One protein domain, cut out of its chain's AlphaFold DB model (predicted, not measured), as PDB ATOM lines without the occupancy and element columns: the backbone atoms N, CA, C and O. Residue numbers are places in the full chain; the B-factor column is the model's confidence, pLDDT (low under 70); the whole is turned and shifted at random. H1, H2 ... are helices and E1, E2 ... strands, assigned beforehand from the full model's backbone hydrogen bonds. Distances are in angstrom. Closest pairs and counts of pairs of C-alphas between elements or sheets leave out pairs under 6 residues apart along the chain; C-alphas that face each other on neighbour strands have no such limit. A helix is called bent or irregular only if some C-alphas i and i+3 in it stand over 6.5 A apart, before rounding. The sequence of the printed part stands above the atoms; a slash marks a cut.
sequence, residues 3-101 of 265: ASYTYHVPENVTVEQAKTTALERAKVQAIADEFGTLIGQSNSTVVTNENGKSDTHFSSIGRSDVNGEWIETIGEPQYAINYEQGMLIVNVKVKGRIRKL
ATOM      1  N   ALA A   3      13.836  39.661  43.052       92.69
ATOM      2  CA  ALA A   3      14.256  38.903  41.890       92.69
ATOM      3  C   ALA A   3      13.622  39.499  40.636       92.69
ATOM      4  O   ALA A   3      12.493  40.001  40.676       92.69
ATOM      5  N   SER A   4      14.331  39.429  39.519       92.94
ATOM      6  CA  SER A   4      13.814  39.857  38.224       92.94
ATOM      7  C   SER A   4      14.338  38.969  37.116       92.94
ATOM      8  O   SER A   4      15.453  38.463  37.212       92.94
ATOM      9  N   TYR A   5      13.545  38.803  36.064       90.88
ATOM     10  CA  TYR A   5      13.950  38.038  34.893       90.88
ATOM     11  C   TYR A   5      13.253  38.558  33.637       90.88
ATOM     12  O   TYR A   5      12.106  39.008  33.701       90.88
ATOM     13  N   THR A   6      13.940  38.460  32.504       90.69
ATOM     14  CA  THR A   6      13.418  38.789  31.177       90.69
ATOM     15  C   THR A   6      13.368  37.511  30.361       90.69
ATOM     16  O   THR A   6      14.397  36.888  30.120       90.69
ATOM     17  N   TYR A   7      12.169  37.096  29.963       89.00
ATOM     18  CA  TYR A   7      11.965  35.908  29.150       89.00
ATOM     19  C   TYR A   7      11.626  36.298  27.712       89.00
ATOM     20  O   TYR A   7      10.603  36.938  27.460       89.00
ATOM     21  N   HIS A   8      12.487  35.883  26.785       88.38
ATOM     22  CA  HIS A   8      12.253  35.949  25.347       88.38
ATOM     23  C   HIS A   8      11.398  34.754  24.931       88.38
ATOM     24  O   HIS A   8      11.825  33.600  25.024       88.38
ATOM     25  N   VAL A   9      10.157  35.029  24.540       85.38
ATOM     26  CA  VAL A   9       9.122  34.010  24.388       85.38
ATOM     27  C   VAL A   9       9.149  33.438  22.968       85.38
ATOM     28  O   VAL A   9       9.014  34.199  22.006       85.38
ATOM     29  N   PRO A  10       9.285  32.110  22.809       84.62
ATOM     30  CA  PRO A  10       9.116  31.447  21.521       84.62
ATOM     31  C   PRO A  10       7.696  31.622  20.966       84.62
ATOM     32  O   PRO A  10       6.730  31.697  21.722       84.62
ATOM     33  N   GLU A  11       7.545  31.610  19.642       81.00
ATOM     34  CA  GLU A  11       6.259  31.877  18.970       81.00
ATOM     35  C   GLU A  11       5.128  30.901  19.344       81.00
ATOM     36  O   GLU A  11       3.950  31.237  19.232       81.00
ATOM     37  N   ASN A  12       5.464  29.693  19.804       78.50
ATOM     38  CA  ASN A  12       4.499  28.661  20.182       78.50
ATOM     39  C   ASN A  12       4.037  28.737  21.649       78.50
ATOM     40  O   ASN A  12       3.262  27.882  22.079       78.50
ATOM     41  N   VAL A  13       4.516  29.715  22.422       80.06
ATOM     42  CA  VAL A  13       4.219  29.851  23.852       80.06
ATOM     43  C   VAL A  13       3.208  30.972  24.073       80.06
ATOM     44  O   VAL A  13       3.346  32.087  23.576       80.06
ATOM     45  N   THR A  14       2.169  30.685  24.852       82.81
ATOM     46  CA  THR A  14       1.168  31.697  25.213       82.81
ATOM     47  C   THR A  14       1.705  32.694  26.240       82.81
ATOM     48  O   THR A  14       2.617  32.394  27.008       82.81
ATOM     49  N   VAL A  15       1.084  33.874  26.324       84.94
ATOM     50  CA  VAL A  15       1.444  34.905  27.315       84.94
ATOM     51  C   VAL A  15       1.392  34.370  28.752       84.94
ATOM     52  O   VAL A  15       2.270  34.687  29.548       84.94
ATOM     53  N   GLU A  16       0.400  33.547  29.097       81.12
ATOM     54  CA  GLU A  16       0.278  32.990  30.452       81.12
ATOM     55  C   GLU A  16       1.393  31.985  30.762       81.12
ATOM     56  O   GLU A  16       2.058  32.102  31.788       81.12
ATOM     57  N   GLN A  17       1.703  31.076  29.832       79.31
ATOM     58  CA  GLN A  17       2.861  30.182  29.971       79.31
ATOM     59  C   GLN A  17       4.174  30.968  30.089       79.31
ATOM     60  O   GLN A  17       5.057  30.604  30.868       79.31
ATOM     61  N   ALA A  18       4.297  32.067  29.345       85.88
ATOM     62  CA  ALA A  18       5.461  32.932  29.402       85.88
ATOM     63  C   ALA A  18       5.610  33.646  30.750       85.88
ATOM     64  O   ALA A  18       6.727  33.723  31.262       85.88
ATOM     65  N   LYS A  19       4.516  34.121  31.360       88.31
ATOM     66  CA  LYS A  19       4.530  34.689  32.719       88.31
ATOM     67  C   LYS A  19       4.959  33.656  33.754       88.31
ATOM     68  O   LYS A  19       5.856  33.947  34.544       88.31
ATOM     69  N   THR A  20       4.372  32.458  33.717       83.94
ATOM     70  CA  THR A  20       4.731  31.352  34.621       83.94
ATOM     71  C   THR A  20       6.207  31.008  34.490       83.94
ATOM     72  O   THR A  20       6.921  30.952  35.490       83.94
ATOM     73  N   THR A  21       6.683  30.867  33.249       85.62
ATOM     74  CA  THR A  21       8.092  30.598  32.961       85.62
ATOM     75  C   THR A  21       8.960  31.711  33.531       85.62
ATOM     76  O   THR A  21       9.786  31.441  34.393       85.62
ATOM     77  N   ALA A  22       8.740  32.968  33.131       89.62
ATOM     78  CA  ALA A  22       9.535  34.107  33.585       89.62
ATOM     79  C   ALA A  22       9.605  34.199  35.119       89.62
ATOM     80  O   ALA A  22      10.684  34.419  35.670       89.62
ATOM     81  N   LEU A  23       8.478  33.995  35.810       90.88
ATOM     82  CA  LEU A  23       8.417  34.011  37.269       90.88
ATOM     83  C   LEU A  23       9.256  32.895  37.895       90.88
ATOM     84  O   LEU A  23      10.004  33.158  38.837       90.88
ATOM     85  N   GLU A  24       9.141  31.665  37.394       88.38
ATOM     86  CA  GLU A  24       9.937  30.549  37.909       88.38
ATOM     87  C   GLU A  24      11.428  30.788  37.660       88.38
ATOM     88  O   GLU A  24      12.237  30.618  38.573       88.38
ATOM     89  N   ARG A  25      11.792  31.306  36.479       89.00
ATOM     90  CA  ARG A  25      13.180  31.668  36.159       89.00
ATOM     91  C   ARG A  25      13.732  32.737  37.098       89.00
ATOM     92  O   ARG A  25      14.841  32.583  37.601       89.00
ATOM     93  N   ALA A  26      12.947  33.772  37.406       91.94
ATOM     94  CA  ALA A  26      13.335  34.800  38.371       91.94
ATOM     95  C   ALA A  26      13.609  34.214  39.762       91.94
ATOM     96  O   ALA A  26      14.606  34.563  40.392       91.94
ATOM     97  N   LYS A  27      12.747  33.308  40.241       92.81
ATOM     98  CA  LYS A  27      12.918  32.664  41.552       92.81
ATOM     99  C   LYS A  27      14.157  31.768  41.581       92.81
ATOM    100  O   LYS A  27      14.946  31.881  42.513       92.81
ATOM    101  N   VAL A  28      14.333  30.908  40.575       89.25
ATOM    102  CA  VAL A  28      15.486  29.997  40.472       89.25
ATOM    103  C   VAL A  28      16.790  30.786  40.402       89.25
ATOM    104  O   VAL A  28      17.702  30.498  41.174       89.25
ATOM    105  N   GLN A  29      16.852  31.824  39.561       87.75
ATOM    106  CA  GLN A  29      18.037  32.673  39.433       87.75
ATOM    107  C   GLN A  29      18.393  33.346  40.760       87.75
ATOM    108  O   GLN A  29      19.529  33.261  41.203       87.75
ATOM    109  N   ALA A  30      17.417  33.932  41.453       91.94
ATOM    110  CA  ALA A  30      17.669  34.604  42.724       91.94
ATOM    111  C   ALA A  30      18.175  33.650  43.823       91.94
ATOM    112  O   ALA A  30      18.990  34.036  44.657       91.94
ATOM    113  N   ILE A  31      17.714  32.396  43.823       91.06
ATOM    114  CA  ILE A  31      18.228  31.365  44.733       91.06
ATOM    115  C   ILE A  31      19.657  30.967  44.345       91.06
ATOM    116  O   ILE A  31      20.501  30.822  45.229       91.06
ATOM    117  N   ALA A  32      19.922  30.785  43.049       87.88
ATOM    118  CA  ALA A  32      21.248  30.450  42.540       87.88
ATOM    119  C   ALA A  32      22.270  31.551  42.864       87.88
ATOM    120  O   ALA A  32      23.368  31.237  43.314       87.88
ATOM    121  N   ASP A  33      21.887  32.817  42.709       88.56
ATOM    122  CA  ASP A  33      22.745  33.971  42.987       88.56
ATOM    123  C   ASP A  33      23.106  34.073  44.477       88.56
ATOM    124  O   ASP A  33      24.239  34.405  44.821       88.56
ATOM    125  N   GLU A  34      22.168  33.757  45.376       92.50
ATOM    126  CA  GLU A  34      22.392  33.853  46.824       92.50
ATOM    127  C   GLU A  34      23.083  32.615  47.417       92.50
ATOM    128  O   GLU A  34      23.932  32.726  48.302       92.50
ATOM    129  N   PHE A  35      22.698  31.409  46.981       89.38
ATOM    130  CA  PHE A  35      23.102  30.154  47.629       89.38
ATOM    131  C   PHE A  35      23.934  29.220  46.744       89.38
ATOM    132  O   PHE A  35      24.454  28.216  47.247       89.38
ATOM    133  N   GLY A  36      24.096  29.540  45.462       84.94
ATOM    134  CA  GLY A  36      24.802  28.724  44.477       84.94
ATOM    135  C   GLY A  36      23.976  27.556  43.929       84.94
ATOM    136  O   GLY A  36      22.843  27.293  44.345       84.94
ATOM    137  N   THR A  37      24.583  26.823  42.998       82.25
ATOM    138  CA  THR A  37      24.010  25.642  42.336       82.25
ATOM    139  C   THR A  37      24.716  24.344  42.758       82.25
ATOM    140  O   THR A  37      25.807  24.367  43.329       82.25
ATOM    141  N   LEU A  38      24.081  23.196  42.511       65.31
ATOM    142  CA  LEU A  38      24.618  21.848  42.740       65.31
ATOM    143  C   LEU A  38      25.585  21.408  41.628       65.31
ATOM    144  O   LEU A  38      26.477  20.602  41.883       65.31
ATOM    145  N   ILE A  39      25.453  21.955  40.412       56.50
ATOM    146  CA  ILE A  39      26.307  21.648  39.247       56.50
ATOM    147  C   ILE A  39      27.618  22.443  39.353       56.50
ATOM    148  O   ILE A  39      27.957  23.293  38.536       56.50
ATOM    149  N   GLY A  40      28.355  22.184  40.427       46.69
ATOM    150  CA  GLY A  40      29.676  22.728  40.703       46.69
ATOM    151  C   GLY A  40      30.751  21.654  40.599       46.69
ATOM    152  O   GLY A  40      31.529  21.522  41.531       46.69
ATOM    153  N   GLN A  41      30.777  20.856  39.523       36.06
ATOM    154  CA  GLN A  41      31.929  20.013  39.156       36.06
ATOM    155  C   GLN A  41      31.779  19.424  37.738       36.06
ATOM    156  O   GLN A  41      31.505  18.243  37.567       36.06
ATOM    157  N   SER A  42      31.941  20.254  36.701       27.00
ATOM    158  CA  SER A  42      32.581  19.887  35.420       27.00
ATOM    159  C   SER A  42      32.659  21.113  34.504       27.00
ATOM    160  O   SER A  42      31.667  21.546  33.933       27.00
ATOM    161  N   ASN A  43      33.881  21.634  34.377       25.34
ATOM    162  CA  ASN A  43      34.362  22.673  33.461       25.34
ATOM    163  C   ASN A  43      33.938  24.123  33.742       25.34
ATOM    164  O   ASN A  43      32.991  24.670  33.186       25.34
ATOM    165  N   SER A  44      34.786  24.783  34.535       27.94
ATOM    166  CA  SER A  44      35.056  26.213  34.411       27.94
ATOM    167  C   SER A  44      35.406  26.552  32.960       27.94
ATOM    168  O   SER A  44      36.512  26.257  32.511       27.94
ATOM    169  N   THR A  45      34.520  27.274  32.282       25.81
ATOM    170  CA  THR A  45      34.952  28.292  31.325       25.81
ATOM    171  C   THR A  45      34.289  29.593  31.737       25.81
ATOM    172  O   THR A  45      33.140  29.867  31.400       25.81
ATOM    173  N   VAL A  46      35.022  30.390  32.515       33.50
ATOM    174  CA  VAL A  46      34.735  31.815  32.666       33.50
ATOM    175  C   VAL A  46      34.782  32.423  31.266       33.50
ATOM    176  O   VAL A  46      35.848  32.512  30.663       33.50
ATOM    177  N   VAL A  47      33.625  32.820  30.742       28.62
ATOM    178  CA  VAL A  47      33.536  33.736  29.605       28.62
ATOM    179  C   VAL A  47      32.717  34.930  30.062       28.62
ATOM    180  O   VAL A  47      31.497  34.966  29.946       28.62
ATOM    181  N   THR A  48      33.406  35.920  30.617       34.06
ATOM    182  CA  THR A  48      32.947  37.307  30.557       34.06
ATOM    183  C   THR A  48      32.910  37.722  29.092       34.06
ATOM    184  O   THR A  48      33.944  37.660  28.431       34.06
ATOM    185  N   ASN A  49      31.754  38.155  28.587       29.92
ATOM    186  CA  ASN A  49      31.721  39.043  27.432       29.92
ATOM    187  C   ASN A  49      30.507  39.973  27.464       29.92
ATOM    188  O   ASN A  49      29.358  39.561  27.614       29.92
ATOM    189  N   GLU A  50      30.838  41.251  27.328       37.97
ATOM    190  CA  GLU A  50      29.972  42.391  27.074       37.97
ATOM    191  C   GLU A  50      29.119  42.145  25.809       37.97
ATOM    192  O   GLU A  50      29.573  41.489  24.873       37.97
ATOM    193  N   ASN A  51      27.901  42.704  25.768       35.62
ATOM    194  CA  ASN A  51      26.909  42.663  24.670       35.62
ATOM    195  C   ASN A  51      25.855  41.533  24.664       35.62
ATOM    196  O   ASN A  51      25.657  40.835  23.671       35.62
ATOM    197  N   GLY A  52      25.038  41.478  25.721       40.59
ATOM    198  CA  GLY A  52      23.583  41.371  25.524       40.59
ATOM    199  C   GLY A  52      22.995  40.021  25.096       40.59
ATOM    200  O   GLY A  52      21.915  40.005  24.515       40.59
ATOM    201  N   LYS A  53      23.640  38.888  25.399       35.75
ATOM    202  CA  LYS A  53      23.002  37.560  25.321       35.75
ATOM    203  C   LYS A  53      23.254  36.753  26.592       35.75
ATOM    204  O   LYS A  53      24.162  35.935  26.663       35.75
ATOM    205  N   SER A  54      22.416  37.007  27.588       38.53
ATOM    206  CA  SER A  54      22.336  36.306  28.876       38.53
ATOM    207  C   SER A  54      21.460  35.037  28.843       38.53
ATOM    208  O   SER A  54      21.371  34.334  29.846       38.53
ATOM    209  N   ASP A  55      20.831  34.712  27.705       37.84
ATOM    210  CA  ASP A  55      19.864  33.605  27.579       37.84
ATOM    211  C   ASP A  55      20.473  32.196  27.689       37.84
ATOM    212  O   ASP A  55      19.782  31.250  28.068       37.84
ATOM    213  N   THR A  56      21.761  32.021  27.385       35.19
ATOM    214  CA  THR A  56      22.386  30.687  27.330       35.19
ATOM    215  C   THR A  56      22.714  30.102  28.702       35.19
ATOM    216  O   THR A  56      22.858  28.889  28.817       35.19
ATOM    217  N   HIS A  57      22.810  30.918  29.757       36.25
ATOM    218  CA  HIS A  57      23.162  30.412  31.089       36.25
ATOM    219  C   HIS A  57      21.971  29.746  31.800       36.25
ATOM    220  O   HIS A  57      22.152  28.815  32.579       36.25
ATOM    221  N   PHE A  58      20.740  30.173  31.494       43.94
ATOM    222  CA  PHE A  58      19.546  29.676  32.178       43.94
ATOM    223  C   PHE A  58      19.038  28.333  31.632       43.94
ATOM    224  O   PHE A  58      18.417  27.574  32.370       43.94
ATOM    225  N   SER A  59      19.319  27.980  30.371       47.94
ATOM    226  CA  SER A  59      18.823  26.722  29.781       47.94
ATOM    227  C   SER A  59      19.345  25.446  30.460       47.94
ATOM    228  O   SER A  59      18.949  24.355  30.063       47.94
ATOM    229  N   SER A  60      20.220  25.563  31.464       51.31
ATOM    230  CA  SER A  60      20.839  24.431  32.157       51.31
ATOM    231  C   SER A  60      20.635  24.412  33.677       51.31
ATOM    232  O   SER A  60      21.123  23.477  34.298       51.31
ATOM    233  N   ILE A  61      19.951  25.398  34.284       54.88
ATOM    234  CA  ILE A  61      19.744  25.452  35.745       54.88
ATOM    235  C   ILE A  61      18.247  25.365  36.059       54.88
ATOM    236  O   ILE A  61      17.498  26.328  35.893       54.88
ATOM    237  N   GLY A  62      17.809  24.199  36.529       63.56
ATOM    238  CA  GLY A  62      16.462  23.947  37.031       63.56
ATOM    239  C   GLY A  62      16.329  24.146  38.544       63.56
ATOM    240  O   GLY A  62      17.299  24.308  39.281       63.56
ATOM    241  N   ARG A  63      15.091  24.073  39.051       66.50
ATOM    242  CA  ARG A  63      14.777  24.147  40.496       66.50
ATOM    243  C   ARG A  63      15.445  23.032  41.318       66.50
ATOM    244  O   ARG A  63      15.680  23.184  42.519       66.50
ATOM    245  N   SER A  64      15.737  21.894  40.688       69.69
ATOM    246  CA  SER A  64      16.513  20.805  41.286       69.69
ATOM    247  C   SER A  64      17.954  21.209  41.567       69.69
ATOM    248  O   SER A  64      18.504  20.706  42.538       69.69
ATOM    249  N   ASP A  65      18.507  22.148  40.794       73.88
ATOM    250  CA  ASP A  65      19.945  22.392  40.675       73.88
ATOM    251  C   ASP A  65      20.435  23.535  41.568       73.88
ATOM    252  O   ASP A  65      21.611  23.878  41.528       73.88
ATOM    253  N   VAL A  66      19.562  24.138  42.380       83.81
ATOM    254  CA  VAL A  66      19.895  25.257  43.276       83.81
ATOM    255  C   VAL A  66      19.956  24.819  44.743       83.81
ATOM    256  O   VAL A  66      19.149  24.008  45.200       83.81
ATOM    257  N   ASN A  67      20.886  25.393  45.515       86.06
ATOM    258  CA  ASN A  67      21.130  25.055  46.930       86.06
ATOM    259  C   ASN A  67      20.178  25.762  47.912       86.06
ATOM    260  O   ASN A  67      20.510  25.999  49.079       86.06
ATOM    261  N   GLY A  68      18.985  26.122  47.457       87.81
ATOM    262  CA  GLY A  68      18.003  26.827  48.263       87.81
ATOM    263  C   GLY A  68      16.583  26.599  47.783       87.81
ATOM    264  O   GLY A  68      16.325  25.907  46.801       87.81
ATOM    265  N   GLU A  69      15.653  27.212  48.495       88.62
ATOM    266  CA  GLU A  69      14.235  27.176  48.179       88.62
ATOM    267  C   GLU A  69      13.600  28.559  48.334       88.62
ATOM    268  O   GLU A  69      14.013  29.383  49.159       88.62
ATOM    269  N   TRP A  70      12.560  28.798  47.538       92.25
ATOM    270  CA  TRP A  70      11.688  29.954  47.687       92.25
ATOM    271  C   TRP A  70      10.661  29.652  48.772       92.25
ATOM    272  O   TRP A  70       9.847  28.751  48.599       92.25
ATOM    273  N   ILE A  71      10.683  30.387  49.879       91.50
ATOM    274  CA  ILE A  71       9.771  30.163  51.004       91.50
ATOM    275  C   ILE A  71       8.414  30.782  50.696       91.50
ATOM    276  O   ILE A  71       7.412  30.073  50.660       91.50
ATOM    277  N   GLU A  72       8.400  32.080  50.402       92.00
ATOM    278  CA  GLU A  72       7.176  32.852  50.195       92.00
ATOM    279  C   GLU A  72       7.407  33.964  49.166       92.00
ATOM    280  O   GLU A  72       8.494  34.549  49.081       92.00
ATOM    281  N   THR A  73       6.360  34.286  48.411       92.62
ATOM    282  CA  THR A  73       6.296  35.513  47.612       92.62
ATOM    283  C   THR A  73       5.681  36.616  48.470       92.62
ATOM    284  O   THR A  73       4.681  36.389  49.140       92.62
ATOM    285  N   ILE A  74       6.279  37.807  48.464       92.12
ATOM    286  CA  ILE A  74       5.820  38.964  49.239       92.12
ATOM    287  C   ILE A  74       5.205  39.976  48.272       92.12
ATOM    288  O   ILE A  74       5.932  40.625  47.514       92.12
ATOM    289  N   GLY A  75       3.884  40.141  48.347       90.19
ATOM    290  CA  GLY A  75       3.110  40.939  47.393       90.19
ATOM    291  C   GLY A  75       2.928  40.233  46.046       90.19
ATOM    292  O   GLY A  75       3.255  39.059  45.900       90.19
ATOM    293  N   GLU A  76       2.424  40.960  45.052       89.06
ATOM    294  CA  GLU A  76       2.165  40.412  43.716       89.06
ATOM    295  C   GLU A  76       3.378  40.580  42.780       89.06
ATOM    296  O   GLU A  76       3.993  41.657  42.762       89.06
ATOM    297  N   PRO A  77       3.732  39.561  41.970       93.44
ATOM    298  CA  PRO A  77       4.699  39.722  40.893       93.44
ATOM    299  C   PRO A  77       4.244  40.785  39.887       93.44
ATOM    300  O   PRO A  77       3.099  40.803  39.439       93.44
ATOM    301  N   GLN A  78       5.165  41.658  39.497       95.69
ATOM    302  CA  GLN A  78       4.913  42.709  38.517       95.69
ATOM    303  C   GLN A  78       5.409  42.252  37.151       95.69
ATOM    304  O   GLN A  78       6.589  41.928  37.011       95.69
ATOM    305  N   TYR A  79       4.523  42.258  36.156       94.00
ATOM    306  CA  TYR A  79       4.844  41.868  34.784       94.00
ATOM    307  C   TYR A  79       4.809  43.071  33.844       94.00
ATOM    308  O   TYR A  79       3.854  43.846  33.865       94.00
ATOM    309  N   ALA A  80       5.812  43.180  32.976       94.25
ATOM    310  CA  ALA A  80       5.801  44.077  31.827       94.25
ATOM    311  C   ALA A  80       5.938  43.251  30.544       94.25
ATOM    312  O   ALA A  80       6.929  42.541  30.351       94.25
ATOM    313  N   ILE A  81       4.908  43.324  29.700       93.00
ATOM    314  CA  ILE A  81       4.794  42.559  28.459       93.00
ATOM    315  C   ILE A  81       5.093  43.497  27.296       93.00
ATOM    316  O   ILE A  81       4.355  44.456  27.079       93.00
ATOM    317  N   ASN A  82       6.147  43.190  26.549       91.88
ATOM    318  CA  ASN A  82       6.592  43.975  25.407       91.88
ATOM    319  C   ASN A  82       6.635  43.105  24.149       91.88
ATOM    320  O   ASN A  82       6.780  41.887  24.225       91.88
ATOM    321  N   TYR A  83       6.544  43.752  22.991       88.31
ATOM    322  CA  TYR A  83       6.764  43.122  21.694       88.31
ATOM    323  C   TYR A  83       7.909  43.852  20.999       88.31
ATOM    324  O   TYR A  83       7.776  45.026  20.656       88.31
ATOM    325  N   GLU A  84       9.025  43.165  20.790       85.25
ATOM    326  CA  GLU A  84      10.202  43.717  20.119       85.25
ATOM    327  C   GLU A  84      10.568  42.830  18.935       85.25
ATOM    328  O   GLU A  84      10.714  41.621  19.076       85.25
ATOM    329  N   GLN A  85      10.687  43.426  17.743       82.69
ATOM    330  CA  GLN A  85      11.061  42.715  16.508       82.69
ATOM    331  C   GLN A  85      10.184  41.481  16.201       82.69
ATOM    332  O   GLN A  85      10.653  40.499  15.637       82.69
ATOM    333  N   GLY A  86       8.900  41.531  16.572       80.00
ATOM    334  CA  GLY A  86       7.958  40.417  16.399       80.00
ATOM    335  C   GLY A  86       8.031  39.341  17.488       80.00
ATOM    336  O   GLY A  86       7.209  38.432  17.485       80.00
ATOM    337  N   MET A  87       8.948  39.464  18.448       84.31
ATOM    338  CA  MET A  87       9.095  38.552  19.577       84.31
ATOM    339  C   MET A  87       8.391  39.105  20.817       84.31
ATOM    340  O   MET A  87       8.526  40.281  21.162       84.31
ATOM    341  N   LEU A  88       7.647  38.244  21.506       88.38
ATOM    342  CA  LEU A  88       7.066  38.555  22.806       88.38
ATOM    343  C   LEU A  88       8.166  38.498  23.877       88.38
ATOM    344  O   LEU A  88       8.915  37.528  23.961       88.38
ATOM    345  N   ILE A  89       8.253  39.533  24.708       91.31
ATOM    346  CA  ILE A  89       9.193  39.631  25.826       91.31
ATOM    347  C   ILE A  89       8.397  39.841  27.110       91.31
ATOM    348  O   ILE A  89       7.619  40.790  27.227       91.31
ATOM    349  N   VAL A  90       8.610  38.969  28.094       92.44
ATOM    350  CA  VAL A  90       7.983  39.071  29.416       92.44
ATOM    351  C   VAL A  90       9.042  39.393  30.455       92.44
ATOM    352  O   VAL A  90       9.904  38.575  30.760       92.44
ATOM    353  N   ASN A  91       8.954  40.587  31.032       93.12
ATOM    354  CA  ASN A  91       9.762  40.984  32.177       93.12
ATOM    355  C   ASN A  91       8.957  40.754  33.449       93.12
ATOM    356  O   ASN A  91       7.799  41.166  33.523       93.12
ATOM    357  N   VAL A  92       9.570  40.144  34.454       95.31
ATOM    358  CA  VAL A  92       8.963  39.961  35.772       95.31
ATOM    359  C   VAL A  92       9.855  40.546  36.854       95.31
ATOM    360  O   VAL A  92      11.080  40.434  36.797       95.31
ATOM    361  N   LYS A  93       9.233  41.144  37.868       96.12
ATOM    362  CA  LYS A  93       9.872  41.523  39.125       96.12
ATOM    363  C   LYS A  93       9.057  40.975  40.284       96.12
ATOM    364  O   LYS A  93       7.854  41.201  40.364       96.12
ATOM    365  N   VAL A  94       9.711  40.267  41.194       96.19
ATOM    366  CA  VAL A  94       9.058  39.606  42.324       96.19
ATOM    367  C   VAL A  94       9.879  39.780  43.594       96.19
ATOM    368  O   VAL A  94      11.106  39.711  43.580       96.19
ATOM    369  N   LYS A  95       9.210  40.025  44.720       96.69
ATOM    370  CA  LYS A  95       9.843  40.055  46.039       96.69
ATOM    371  C   LYS A  95       9.519  38.763  46.774       96.69
ATOM    372  O   LYS A  95       8.406  38.257  46.678       96.69
ATOM    373  N   GLY A  96      10.470  38.246  47.540       94.56
ATOM    374  CA  GLY A  96      10.208  37.092  48.389       94.56
ATOM    375  C   GLY A  96      11.293  36.785  49.400       94.56
ATOM    376  O   GLY A  96      12.304  37.497  49.513       94.56
ATOM    377  N   ARG A  97      11.029  35.720  50.156       94.44
ATOM    378  CA  ARG A  97      11.930  35.136  51.147       94.44
ATOM    379  C   ARG A  97      12.463  33.824  50.597       94.44
ATOM    380  O   ARG A  97      11.688  32.991  50.135       94.44
ATOM    381  N   ILE A  98      13.771  33.635  50.684       93.56
ATOM    382  CA  ILE A  98      14.432  32.390  50.299       93.56
ATOM    383  C   ILE A  98      15.216  31.829  51.482       93.56
ATOM    384  O   ILE A  98      15.527  32.559  52.426       93.56
ATOM    385  N   ARG A  99      15.520  30.533  51.438       90.81
ATOM    386  CA  ARG A  99      16.293  29.831  52.465       90.81
ATOM    387  C   ARG A  99      17.283  28.867  51.821       90.81
ATOM    388  O   ARG A  99      16.946  28.214  50.839       90.81
ATOM    389  N   LYS A 100      18.482  28.758  52.397       88.81
ATOM    390  CA  LYS A 100      19.477  27.755  52.007       88.81
ATOM    391  C   LYS A 100      19.039  26.367  52.474       88.81
ATOM    392  O   LYS A 100      18.620  26.220  53.623       88.81
ATOM    393  N   LEU A 101      19.170  25.362  51.616       83.81
ATOM    394  CA  LEU A 101      18.888  23.975  51.983       83.81
ATOM    395  C   LEU A 101      19.958  23.462  52.956       83.81
ATOM    396  O   LEU A 101      21.149  23.721  52.780       83.81
TER     397      LEU A 101
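AT A GLANCE: This is residues 3 to 101 of the 265 residues of the protein "DUF4384 domain-containing protein" of Prevotella sp (UniProt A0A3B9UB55). One helix, H1, packs on a strongly bent antiparallel sheet whose spine is the long strand E4, with E1 and E3 along its first part and E2 along its last. Residues 41 to 53 stick out as a loop. The printed part has 99 residues, in the order E1, H1, H2, E2, E3, E4; the class is mixed, helices and strands. It is compact, with a radius of gyration of the C-alphas of 14.4 A and spans of 39 by 34 by 23 A.

IN THESE COORDINATES: E1, residues 3 to 9, begins at C-alpha 3 (14.256, 38.903, 41.890). H1, residues 15 to 35, is 30.1 A long; H2 is residues 55 to 58. E2 is residues 68 to 73 and E3 residues 78 to 84. E4, residues 87 to 100, is 35.7 A long and ends at C-alpha 100 (19.477, 27.755, 52.007).

HOW THE PARTS SIT: E1 is antiparallel to E4, with N 5 and O 92 3.0 A apart. E3 and E4 form a hairpin, with N 80 and O 91 2.9 A apart; E3 is on the other side of E4 from E1. E4 bends by 77 degrees at residue 97, and E2 is antiparallel to its residues 96 to 100, with N 69 and O 99 2.9 A apart. H1 is on this branched sheet; its closest C-alphas to E1 are Ala 26 and Tyr 5, 4.8 A. Every O i to N i+4 pair of H1 is within hydrogen-bond range; H2 is too short for one. H2 is not on the sheet and is close to H1 but not clearly touching, the closest C-alphas being Arg 25 and Phe 58, 7.8 A.

THE WHOLE: The C-alphas farthest apart, Gln 85 and Leu 101, are 40.9 A apart. The printed part has no cut. The link H1 to H2 is long, 19 residues. Residues 38 to 64 have pLDDT under 70.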